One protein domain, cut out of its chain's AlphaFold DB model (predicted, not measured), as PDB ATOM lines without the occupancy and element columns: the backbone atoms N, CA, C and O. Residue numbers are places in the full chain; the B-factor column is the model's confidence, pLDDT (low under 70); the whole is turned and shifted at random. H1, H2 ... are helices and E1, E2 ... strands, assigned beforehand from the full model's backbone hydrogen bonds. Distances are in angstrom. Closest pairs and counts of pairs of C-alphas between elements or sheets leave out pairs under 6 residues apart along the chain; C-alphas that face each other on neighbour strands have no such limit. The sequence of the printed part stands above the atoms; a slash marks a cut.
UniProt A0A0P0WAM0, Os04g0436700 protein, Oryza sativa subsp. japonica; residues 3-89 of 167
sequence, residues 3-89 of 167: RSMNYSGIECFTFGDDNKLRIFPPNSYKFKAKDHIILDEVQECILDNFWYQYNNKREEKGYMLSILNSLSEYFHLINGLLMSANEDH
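What this domain is: This is residues 3 to 89 of the 167 residues of the protein "Os04g0436700 protein" of Oryza sativa subsp. japonica (UniProt A0A0P0WAM0). A small antiparallel sheet packs on one helix of a helical hairpin; H1 lies between the sheet and the longer H2, whose residues 81 to 88 stick out. The 87 printed residues, of mixed class, include E1, E2, E3, H1 and H2 in chain order, the strands a meander, each the antiparallel neighbour of the one before. The whole is only just loose, close to compact, radius of gyration of the C-alphas 14.6 A, spanning 44 by 34 by 24 A.

How they stand to each other: Start at E1, residues 3 to 5, a hairpin with E2, residues 11 to 15: N 4 and O 12 are within hydrogen-bond range, 2.9 A. E3, residues 19 to 22, forms a hairpin with E2; look at N 13 and O 21, 2.9 A. H1, residues 41 to 56, is on the sheet; its closest C-alphas to E3 are Asn 49 and Arg 22, 6.6 A. H2, residues 64 to 88, touches H1 with residues 64 to 75 alone, at a shallow tilt of 3 degrees, opposite ways; the closest C-alphas are Leu 47 and Leu 68, 6.6 A. Every O i to N i+4 pair is within range in H1, 20 of 21 in H2.

Where its parts are: Find C-alpha 3 at (233.707, 285.530, 262.345). H1 runs 22.4 A; H2 runs 36.5 A to C-alpha 88 at (242.101, 311.571, 250.064).

The domain as a whole: The printed part has no cut. Residues 23 to 40 make the long link. Residues 58 to 61 and 83 to 89 have pLDDT under 70.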
ATOM      1  N   ARG A   3     233.536 286.926 262.768       84.37
ATOM      2  CA  ARG A   3     233.707 285.530 262.345       84.37
ATOM      3  C   ARG A   3     233.568 284.640 263.575       84.37
ATOM      4  O   ARG A   3     234.097 284.964 264.637       84.37
ATOM      5  N   SER A   4     232.825 283.551 263.452       83.80
ATOM      6  CA  SER A   4     232.579 282.611 264.548       83.80
ATOM      7  C   SER A   4     232.405 281.199 264.008       83.80
ATOM      8  O   SER A   4     232.057 281.019 262.845       83.80
ATOM      9  N   MET A   5     232.620 280.204 264.860       84.20
ATOM     10  CA  MET A   5     232.387 278.796 264.556       84.20
ATOM     11  C   MET A   5     231.216 278.313 265.409       84.20
ATOM     12  O   MET A   5     231.181 278.566 266.614       84.20
ATOM     13  N   ASN A   6     230.222 277.677 264.791       76.71
ATOM     14  CA  ASN A   6     229.080 277.133 265.522       76.71
ATOM     15  C   ASN A   6     229.413 275.768 266.161       76.71
ATOM     16  O   ASN A   6     230.451 275.172 265.881       76.71
ATOM     17  N   TYR A   7     228.509 275.244 266.997       75.15
ATOM     18  CA  TYR A   7     228.687 273.949 267.674       75.15
ATOM     19  C   TYR A   7     228.856 272.755 266.720       75.15
ATOM     20  O   TYR A   7     229.421 271.738 267.105       75.15
ATOM     21  N   SER A   8     228.387 272.876 265.476       78.84
ATOM     22  CA  SER A   8     228.555 271.866 264.424       78.84
ATOM     23  C   SER A   8     229.874 272.015 263.655       78.84
ATOM     24  O   SER A   8     230.081 271.321 262.664       78.84
ATOM     25  N   GLY A   9     230.746 272.937 264.072       81.17
ATOM     26  CA  GLY A   9     232.028 273.222 263.437       81.17
ATOM     27  C   GLY A   9     231.940 273.981 262.113       81.17
ATOM     28  O   GLY A   9     232.916 274.038 261.375       81.17
ATOM     29  N   ILE A  10     230.782 274.560 261.795       85.25
ATOM     30  CA  ILE A  10     230.592 275.380 260.598       85.25
ATOM     31  C   ILE A  10     230.956 276.821 260.938       85.25
ATOM     32  O   ILE A  10     230.435 277.405 261.894       85.25
ATOM     33  N   GLU A  11     231.837 277.395 260.130       90.42
ATOM     34  CA  GLU A  11     232.205 278.799 260.227       90.42
ATOM     35  C   GLU A  11     231.125 279.705 259.628       90.42
ATOM     36  O   GLU A  11     230.549 279.399 258.582       90.42
ATOM     37  N   CYS A  12     230.866 280.835 260.286       91.32
ATOM     38  CA  CYS A  12     229.882 281.825 259.866       91.32
ATOM     39  C   CYS A  12     230.342 283.260 260.167       91.32
ATOM     40  O   CYS A  12     230.973 283.524 261.199       91.32
ATOM     41  N   PHE A  13     229.904 284.207 259.338       91.71
ATOM     42  CA  PHE A  13     229.852 285.625 259.692       91.71
ATOM     43  C   PHE A  13     228.534 285.958 260.387       91.71
ATOM     44  O   PHE A  13     227.472 285.513 259.957       91.71
ATOM     45  N   THR A  14     228.600 286.768 261.445       88.68
ATOM     46  CA  THR A  14     227.417 287.290 262.149       88.68
ATOM     47  C   THR A  14     227.225 288.784 261.861       88.68
ATOM     48  O   THR A  14     228.164 289.582 262.009       88.68
ATOM     49  N   PHE A  15     226.000 289.145 261.474       85.45
ATOM     50  CA  PHE A  15     225.520 290.483 261.135       85.45
ATOM     51  C   PHE A  15     224.410 290.894 262.113       85.45
ATOM     52  O   PHE A  15     223.314 290.334 262.099       85.45
ATOM     53  N   GLY A  16     224.677 291.895 262.951       84.59
ATOM     54  CA  GLY A  16     223.768 292.224 264.052       84.59
ATOM     55  C   GLY A  16     223.616 291.041 265.012       84.59
ATOM     56  O   GLY A  16     224.570 290.282 265.196       84.59
ATOM     57  N   ASP A  17     222.429 290.894 265.595       82.81
ATOM     58  CA  ASP A  17     222.175 289.876 266.620       82.81
ATOM     59  C   ASP A  17     221.711 288.535 266.024       82.81
ATOM     60  O   ASP A  17     222.131 287.472 266.487       82.81
ATOM     61  N   ASP A  18     220.937 288.575 264.932       84.72
ATOM     62  CA  ASP A  18     220.231 287.388 264.426       84.72
ATOM     63  C   ASP A  18     220.739 286.856 263.080       84.72
ATOM     64  O   ASP A  18     220.588 285.669 262.781       84.72
ATOM     65  N   ASN A  19     221.361 287.694 262.246       89.43
ATOM     66  CA  ASN A  19     221.688 287.292 260.881       89.43
ATOM     67  C   ASN A  19     223.052 286.602 260.828       89.43
ATOM     68  O   ASN A  19     224.072 287.162 261.234       89.43
ATOM     69  N   LYS A  20     223.090 285.379 260.292       91.28
ATOM     70  CA  LYS A  20     224.319 284.591 260.147       91.28
ATOM     71  C   LYS A  20     224.440 284.053 258.735       91.28
ATOM     72  O   LYS A  20     223.504 283.442 258.229       91.28
ATOM     73  N   LEU A  21     225.608 284.237 258.134       93.32
ATOM     74  CA  LEU A  21     225.938 283.701 256.818       93.32
ATOM     75  C   LEU A  21     227.036 282.660 256.946       93.32
ATOM     76  O   LEU A  21     228.020 282.874 257.653       93.32
ATOM     77  N   ARG A  22     226.853 281.523 256.276       91.84
ATOM     78  CA  ARG A  22     227.792 280.403 256.321       91.84
ATOM     79  C   ARG A  22     229.020 280.711 255.473       91.84
ATOM     80  O   ARG A  22     228.891 281.120 254.326       91.84
ATOM     81  N   ILE A  23     230.199 280.427 256.001       91.82
ATOM     82  CA  ILE A  23     231.436 280.424 255.228       91.82
ATOM     83  C   ILE A  23     231.583 279.032 254.611       91.82
ATOM     84  O   ILE A  23     231.542 278.009 255.304       91.82
ATOM     85  N   PHE A  24     231.693 278.984 253.286       89.52
ATOM     86  CA  PHE A  24     231.866 277.735 252.559       89.52
ATOM     87  C   PHE A  24     233.356 277.432 252.377       89.52
ATOM     88  O   PHE A  24     234.140 278.342 252.093       89.52
ATOM     89  N   PRO A  25     233.769 276.159 252.508       85.42
ATOM     90  CA  PRO A  25     235.125 275.770 252.147       85.42
ATOM     91  C   PRO A  25     235.365 276.037 250.649       85.42
ATOM     92  O   PRO A  25     234.403 276.125 249.883       85.42
ATOM     93  N   PRO A  26     236.626 276.155 250.204       78.55
ATOM     94  CA  PRO A  26     236.963 276.382 248.800       78.55
ATOM     95  C   PRO A  26     236.555 275.171 247.941       78.55
ATOM     96  O   PRO A  26     237.322 274.234 247.744       78.55
ATOM     97  N   ASN A  27     235.309 275.153 247.471       77.29
ATOM     98  CA  ASN A  27     234.730 274.101 246.639       77.29
ATOM     99  C   ASN A  27     233.670 274.675 245.674       77.29
ATOM    100  O   ASN A  27     233.548 275.888 245.514       77.29
ATOM    101  N   SER A  28     232.899 273.809 245.007       75.08
ATOM    102  CA  SER A  28     231.883 274.193 244.011       75.08
ATOM    103  C   SER A  28     230.705 275.013 244.558       75.08
ATOM    104  O   SER A  28     229.898 275.497 243.765       75.08
ATOM    105  N   TYR A  29     230.596 275.191 245.879       82.22
ATOM    106  CA  TYR A  29     229.567 276.034 246.490       82.22
ATOM    107  C   TYR A  29     229.918 277.520 246.499       82.22
ATOM    108  O   TYR A  29     229.079 278.313 246.914       82.22
ATOM    109  N   LYS A  30     231.110 277.899 246.028       89.48
ATOM    110  CA  LYS A  30     231.474 279.305 245.877       89.48
ATOM    111  C   LYS A  30     230.941 279.905 244.582       89.48
ATOM    112  O   LYS A  30     231.009 279.275 243.520       89.48
ATOM    113  N   PHE A  31     230.428 281.123 244.673       92.39
ATOM    114  CA  PHE A  31     230.123 281.943 243.515       92.39
ATOM    115  C   PHE A  31     231.431 282.352 242.835       92.39
ATOM    116  O   PHE A  31     232.388 282.758 243.488       92.39
ATOM    117  N   LYS A  32     231.480 282.245 241.506       92.15
ATOM    118  CA  LYS A  32     232.633 282.694 240.722       92.15
ATOM    119  C   LYS A  32     232.296 284.022 240.066       92.15
ATOM    120  O   LYS A  32     231.599 284.042 239.053       92.15
ATOM    121  N   ALA A  33     232.782 285.105 240.661       92.99
ATOM    122  CA  ALA A  33     232.760 286.411 240.023       92.99
ATOM    123  C   ALA A  33     233.661 286.419 238.771       92.99
ATOM    124  O   ALA A  33     234.479 285.519 238.570       92.99
ATOM    125  N   LYS A  34     233.485 287.429 237.914       92.54
ATOM    126  CA  LYS A  34     234.366 287.654 236.759       92.54
ATOM    127  C   LYS A  34     235.756 288.090 237.225       92.54
ATOM    128  O   LYS A  34     235.878 288.723 238.266       92.54
ATOM    129  N   ASP A  35     236.771 287.826 236.409       91.04
ATOM    130  CA  ASP A  35     238.185 288.000 236.777       91.04
ATOM    131  C   ASP A  35     238.579 289.430 237.191       91.04
ATOM    132  O   ASP A  35     239.510 289.606 237.972       91.04
ATOM    133  N   HIS A  36     237.892 290.458 236.684       91.25
ATOM    134  CA  HIS A  36     238.178 291.856 237.033       91.25
ATOM    135  C   HIS A  36     237.540 292.302 238.357       91.25
ATOM    136  O   HIS A  36     237.871 293.373 238.862       91.25
ATOM    137  N   ILE A  37     236.614 291.515 238.906       93.15
ATOM    138  CA  ILE A  37     235.849 291.868 240.099       93.15
ATOM    139  C   ILE A  37     236.678 291.535 241.338       93.15
ATOM    140  O   ILE A  37     237.026 290.383 241.589       93.15
ATOM    141  N   ILE A  38     236.933 292.558 242.148       89.66
ATOM    142  CA  ILE A  38     237.626 292.440 243.434       89.66
ATOM    143  C   ILE A  38     236.598 292.534 244.559       89.66
ATOM    144  O   ILE A  38     235.901 293.547 244.677       89.66
ATOM    145  N   LEU A  39     236.537 291.493 245.386       91.50
ATOM    146  CA  LEU A  39     235.638 291.370 246.529       91.50
ATOM    147  C   LEU A  39     236.438 291.146 247.811       91.50
ATOM    148  O   LEU A  39     237.506 290.537 247.784       91.50
ATOM    149  N   ASP A  40     235.908 291.617 248.936       90.46
ATOM    150  CA  ASP A  40     236.399 291.202 250.249       90.46
ATOM    151  C   ASP A  40     235.779 289.856 250.689       90.46
ATOM    152  O   ASP A  40     234.808 289.366 250.106       90.46
ATOM    153  N   GLU A  41     236.321 289.258 251.756       90.63
ATOM    154  CA  GLU A  41     235.869 287.951 252.274       90.63
ATOM    155  C   GLU A  41     234.371 287.939 252.657       90.63
ATOM    156  O   GLU A  41     233.699 286.906 252.598       90.63
ATOM    157  N   VAL A  42     233.819 289.087 253.049       91.26
ATOM    158  CA  VAL A  42     232.428 289.225 253.492       91.26
ATOM    159  C   VAL A  42     231.486 289.281 252.296       91.26
ATOM    160  O   VAL A  42     230.452 288.611 252.291       91.26
ATOM    161  N   GLN A  43     231.839 290.069 251.288       93.86
ATOM    162  CA  GLN A  43     231.121 290.192 250.027       93.86
ATOM    163  C   GLN A  43     231.099 288.853 249.290       93.86
ATOM    164  O   GLN A  43     230.033 288.424 248.844       93.86
ATOM    165  N   GLU A  44     232.239 288.155 249.243       93.55
ATOM    166  CA  GLU A  44     232.313 286.773 248.760       93.55
ATOM    167  C   GLU A  44     231.346 285.871 249.532       93.55
ATOM    168  O   GLU A  44     230.527 285.183 248.928       93.55
ATOM    169  N   CYS A  45     231.362 285.923 250.870       93.37
ATOM    170  CA  CYS A  45     230.470 285.106 251.690       93.37
ATOM    171  C   CYS A  45     228.984 285.386 251.406       93.37
ATOM    172  O   CYS A  45     228.184 284.449 251.339       93.37
ATOM    173  N   ILE A  46     228.592 286.648 251.206       94.43
ATOM    174  CA  ILE A  46     227.215 287.011 250.843       94.43
ATOM    175  C   ILE A  46     226.819 286.348 249.519       94.43
ATOM    176  O   ILE A  46     225.783 285.679 249.453       94.43
ATOM    177  N   LEU A  47     227.649 286.488 248.484       95.19
ATOM    178  CA  LEU A  47     227.387 285.905 247.167       95.19
ATOM    179  C   LEU A  47     227.369 284.374 247.211       95.19
ATOM    180  O   LEU A  47     226.478 283.761 246.621       95.19
ATOM    181  N   ASP A  48     228.280 283.758 247.963       93.77
ATOM    182  CA  ASP A  48     228.347 282.308 248.153       93.77
ATOM    183  C   ASP A  48     227.064 281.757 248.787       93.77
ATOM    184  O   ASP A  48     226.550 280.726 248.355       93.77
ATOM    185  N   ASN A  49     226.494 282.445 249.785       93.01
ATOM    186  CA  ASN A  49     225.244 282.006 250.417       93.01
ATOM    187  C   ASN A  49     224.064 282.056 249.442       93.01
ATOM    188  O   ASN A  49     223.281 281.102 249.384       93.01
ATOM    189  N   PHE A  50     223.957 283.113 248.633       91.50
ATOM    190  CA  PHE A  50     222.934 283.171 247.591       91.50
ATOM    191  C   PHE A  50     223.147 282.109 246.507       91.50
ATOM    192  O   PHE A  50     222.192 281.456 246.084       91.50
ATOM    193  N   TRP A  51     224.392 281.895 246.080       91.06
ATOM    194  CA  TRP A  51     224.747 280.884 245.084       91.06
ATOM    195  C   TRP A  51     224.465 279.462 245.572       91.06
ATOM    196  O   TRP A  51     223.900 278.639 244.846       91.06
ATOM    197  N   TYR A  52     224.778 279.175 246.834       89.63
ATOM    198  CA  TYR A  52     224.426 277.921 247.485       89.63
ATOM    199  C   TYR A  52     222.910 277.713 247.515       89.63
ATOM    200  O   TYR A  52     222.424 276.631 247.173       89.63
ATOM    201  N   GLN A  53     222.138 278.738 247.887       86.32
ATOM    202  CA  GLN A  53     220.679 278.649 247.896       86.32
ATOM    203  C   GLN A  53     220.121 278.395 246.490       86.32
ATOM    204  O   GLN A  53     219.263 277.529 246.326       86.32
ATOM    205  N   TYR A  54     220.643 279.092 245.483       84.31
ATOM    206  CA  TYR A  54     220.270 278.932 244.080       84.31
ATOM    207  C   TYR A  54     220.510 277.510 243.556       84.31
ATOM    208  O   TYR A  54     219.636 276.908 242.932       84.31
ATOM    209  N   ASN A  55     221.675 276.930 243.852       84.44
ATOM    210  CA  ASN A  55     221.995 275.568 243.425       84.44
ATOM    211  C   ASN A  55     221.075 274.512 244.059       84.44
ATOM    212  O   ASN A  55     220.810 273.479 243.437       84.44
ATOM    213  N   ASN A  56     220.563 274.781 245.264       83.14
ATOM    214  CA  ASN A  56     219.682 273.873 245.999       83.14
ATOM    215  C   ASN A  56     218.184 274.087 245.712       83.14
ATOM    216  O   ASN A  56     217.414 273.134 245.808       83.14
ATOM    217  N   LYS A  57     217.749 275.299 245.337       73.98
ATOM    218  CA  LYS A  57     216.348 275.625 245.013       73.98
ATOM    219  C   LYS A  57     216.209 275.921 243.516       73.98
ATOM    220  O   LYS A  57     216.314 277.059 243.076       73.98
ATOM    221  N   ARG A  58     215.998 274.867 242.720       63.33
ATOM    222  CA  ARG A  58     216.079 274.891 241.243       63.33
ATOM    223  C   ARG A  58     214.924 275.588 240.507       63.33
ATOM    224  O   ARG A  58     215.002 275.661 239.284       63.33
ATOM    225  N   GLU A  59     213.877 276.038 241.188       68.29
ATOM    226  CA  GLU A  59     212.619 276.434 240.531       68.29
ATOM    227  C   GLU A  59     212.668 277.837 239.897       68.29
ATOM    228  O   GLU A  59     212.035 278.059 238.869       68.29
ATOM    229  N   GLU A  60     213.512 278.747 240.394       62.63
ATOM    230  CA  GLU A  60     213.612 280.126 239.887       62.63
ATOM    231  C   GLU A  60     215.015 280.427 239.347       62.63
ATOM    232  O   GLU A  60     215.822 281.130 239.957       62.63
ATOM    233  N   LYS A  61     215.346 279.854 238.183       65.44
ATOM    234  CA  LYS A  61     216.708 279.980 237.643       65.44
ATOM    235  C   LYS A  61     217.015 281.274 236.892       65.44
ATOM    236  O   LYS A  61     218.178 281.651 236.797       65.44
ATOM    237  N   GLY A  62     215.998 281.933 236.336       71.20
ATOM    238  CA  GLY A  62     216.196 282.904 235.256       71.20
ATOM    239  C   GLY A  62     217.080 284.089 235.642       71.20
ATOM    240  O   GLY A  62     218.162 284.274 235.090       71.20
ATOM    241  N   TYR A  63     216.629 284.886 236.608       80.87
ATOM    242  CA  TYR A  63     217.271 286.164 236.915       80.87
ATOM    243  C   TYR A  63     218.351 286.080 237.994       80.87
ATOM    244  O   TYR A  63     219.180 286.983 238.078       80.87
ATOM    245  N   MET A  64     218.412 285.011 238.791       85.56
ATOM    246  CA  MET A  64     219.324 284.956 239.941       85.56
ATOM    247  C   MET A  64     220.794 285.114 239.538       85.56
ATOM    248  O   MET A  64     221.509 285.905 240.143       85.56
ATOM    249  N   LEU A  65     221.249 284.435 238.477       87.73
ATOM    250  CA  LEU A  65     222.631 284.591 238.010       87.73
ATOM    251  C   LEU A  65     222.917 286.036 237.567       87.73
ATOM    252  O   LEU A  65     223.990 286.564 237.844       87.73
ATOM    253  N   SER A  66     221.962 286.694 236.902       89.51
ATOM    254  CA  SER A  66     222.113 288.103 236.516       89.51
ATOM    255  C   SER A  66     222.133 289.046 237.725       89.51
ATOM    256  O   SER A  66     222.925 289.986 237.742       89.51
ATOM    257  N   ILE A  67     221.342 288.751 238.762       90.78
ATOM    258  CA  ILE A  67     221.316 289.497 240.025       90.78
ATOM    259  C   ILE A  67     222.659 289.363 240.743       90.78
ATOM    260  O   ILE A  67     223.239 290.375 241.121       90.78
ATOM    261  N   LEU A  68     223.192 288.144 240.874       93.69
ATOM    262  CA  LEU A  68     224.474 287.911 241.548       93.69
ATOM    263  C   LEU A  68     225.638 288.577 240.821       93.69
ATOM    264  O   LEU A  68     226.457 289.226 241.464       93.69
ATOM    265  N   ASN A  69     225.671 288.493 239.490       94.29
ATOM    266  CA  ASN A  69     226.676 289.201 238.699       94.29
ATOM    267  C   ASN A  69     226.568 290.726 238.862       94.29
ATOM    268  O   ASN A  69     227.582 291.403 239.016       94.29
ATOM    269  N   SER A  70     225.350 291.271 238.861       95.47
ATOM    270  CA  SER A  70     225.138 292.715 239.040       95.47
ATOM    271  C   SER A  70     225.544 293.171 240.443       95.47
ATOM    272  O   SER A  70     226.161 294.220 240.601       95.47
ATOM    273  N   LEU A  71     225.250 292.359 241.461       96.67
ATOM    274  CA  LEU A  71     225.652 292.617 242.838       96.67
ATOM    275  C   LEU A  71     227.177 292.568 242.998       96.67
ATOM    276  O   LEU A  71     227.739 293.432 243.664       96.67
ATOM    277  N   SER A  72     227.858 291.616 242.349       96.30
ATOM    278  CA  SER A  72     229.321 291.554 242.381       96.30
ATOM    279  C   SER A  72     229.979 292.765 241.714       96.30
ATOM    280  O   SER A  72     230.940 293.301 242.257       96.30
ATOM    281  N   GLU A  73     229.434 293.257 240.596       97.05
ATOM    282  CA  GLU A  73     229.919 294.495 239.955       97.05
ATOM    283  C   GLU A  73     229.692 295.717 240.854       97.05
ATOM    284  O   GLU A  73     230.557 296.582 240.970       97.05
ATOM    285  N   TYR A  74     228.549 295.777 241.541       95.95
ATOM    286  CA  TYR A  74     228.256 296.862 242.475       95.95
ATOM    287  C   TYR A  74     229.206 296.869 243.680       95.95
ATOM    288  O   TYR A  74     229.701 297.927 244.062       95.95
ATOM    289  N   PHE A  75     229.511 295.699 244.250       95.83
ATOM    290  CA  PHE A  75     230.522 295.586 245.303       95.83
ATOM    291  C   PHE A  75     231.900 296.024 244.818       95.83
ATOM    292  O   PHE A  75     232.550 296.816 245.495       95.83
ATOM    293  N   HIS A  76     232.316 295.596 243.626       92.72
ATOM    294  CA  HIS A  76     233.581 296.030 243.041       92.72
ATOM    295  C   HIS A  76     233.651 297.554 242.854       92.72
ATOM    296  O   HIS A  76     234.646 298.174 243.229       92.72
ATOM    297  N   LEU A  77     232.574 298.171 242.354       92.55
ATOM    298  CA  LEU A  77     232.467 299.623 242.225       92.55
ATOM    299  C   LEU A  77     232.600 300.329 243.581       92.55
ATOM    300  O   LEU A  77     233.373 301.278 243.702       92.55
ATOM    301  N   ILE A  78     231.870 299.870 244.604       91.00
ATOM    302  CA  ILE A  78     231.951 300.450 245.952       91.00
ATOM    303  C   ILE A  78     233.358 300.298 246.524       91.00
ATOM    304  O   ILE A  78     233.870 301.244 247.115       91.00
ATOM    305  N   ASN A  79     233.994 299.142 246.341       87.98
ATOM    306  CA  ASN A  79     235.359 298.915 246.807       87.98
ATOM    307  C   ASN A  79     236.326 299.915 246.165       87.98
ATOM    308  O   ASN A  79     237.141 300.499 246.871       87.98
ATOM    309  N   GLY A  80     236.181 300.177 244.862       82.88
ATOM    310  CA  GLY A  80     236.939 301.221 244.173       82.88
ATOM    311  C   GLY A  80     236.714 302.608 244.781       82.88
ATOM    312  O   GLY A  80     237.675 303.299 245.102       82.88
ATOM    313  N   LEU A  81     235.455 302.987 245.024       81.84
ATOM    314  CA  LEU A  81     235.114 304.275 245.641       81.84
ATOM    315  C   LEU A  81     235.662 304.413 247.068       81.84
ATOM    316  O   LEU A  81     236.142 305.482 247.433       81.84
ATOM    317  N   LEU A  82     235.609 303.349 247.871       73.79
ATOM    318  CA  LEU A  82     236.145 303.335 249.232       73.79
ATOM    319  C   LEU A  82     237.674 303.397 249.239       73.79
ATOM    320  O   LEU A  82     238.243 304.090 250.074       73.79
ATOM    321  N   MET A  83     238.345 302.707 248.314       64.79
ATOM    322  CA  MET A  83     239.800 302.798 248.172       64.79
ATOM    323  C   MET A  83     240.234 304.208 247.767       64.79
ATOM    324  O   MET A  83     241.121 304.757 248.410       64.79
ATOM    325  N   SER A  84     239.564 304.825 246.788       57.53
ATOM    326  CA  SER A  84     239.831 306.218 246.405       57.53
ATOM    327  C   SER A  84     239.513 307.207 247.533       57.53
ATOM    328  O   SER A  84     240.266 308.147 247.754       57.53
ATOM    329  N   ALA A  85     238.446 306.979 248.304       52.73
ATOM    330  CA  ALA A  85     238.128 307.810 249.466       52.73
ATOM    331  C   ALA A  85     239.172 307.683 250.591       52.73
ATOM    332  O   ALA A  85     239.412 308.653 251.304       52.73
ATOM    333  N   ASN A  86     239.810 306.519 250.742       48.54
ATOM    334  CA  ASN A  86     240.864 306.311 251.738       48.54
ATOM    335  C   ASN A  86     242.196 306.986 251.364       48.54
ATOM    336  O   ASN A  86     243.014 307.205 252.256       48.54
ATOM    337  N   GLU A  87     242.434 307.299 250.085       50.14
ATOM    338  CA  GLU A  87     243.632 308.040 249.660       50.14
ATOM    339  C   GLU A  87     243.517 309.545 249.961       50.14
ATOM    340  O   GLU A  87     244.511 310.156 250.353       50.14
ATOM    341  N   ASP A  88     242.312 310.123 249.881       47.00
ATOM    342  CA  ASP A  88     242.101 311.571 250.064       47.00
ATOM    343  C   ASP A  88     241.498 311.968 251.419       47.00
ATOM    344  O   ASP A  88     241.544 313.139 251.817       47.00
ATOM    345  N   HIS A  89     240.943 311.022 252.170       44.29
ATOM    346  CA  HIS A  89     240.411 311.286 253.496       44.29
ATOM    347  C   HIS A  89     241.102 310.370 254.496       44.29
ATOM    348  O   HIS A  89     240.746 309.200 254.641       44.29
TER     349      HIS A  89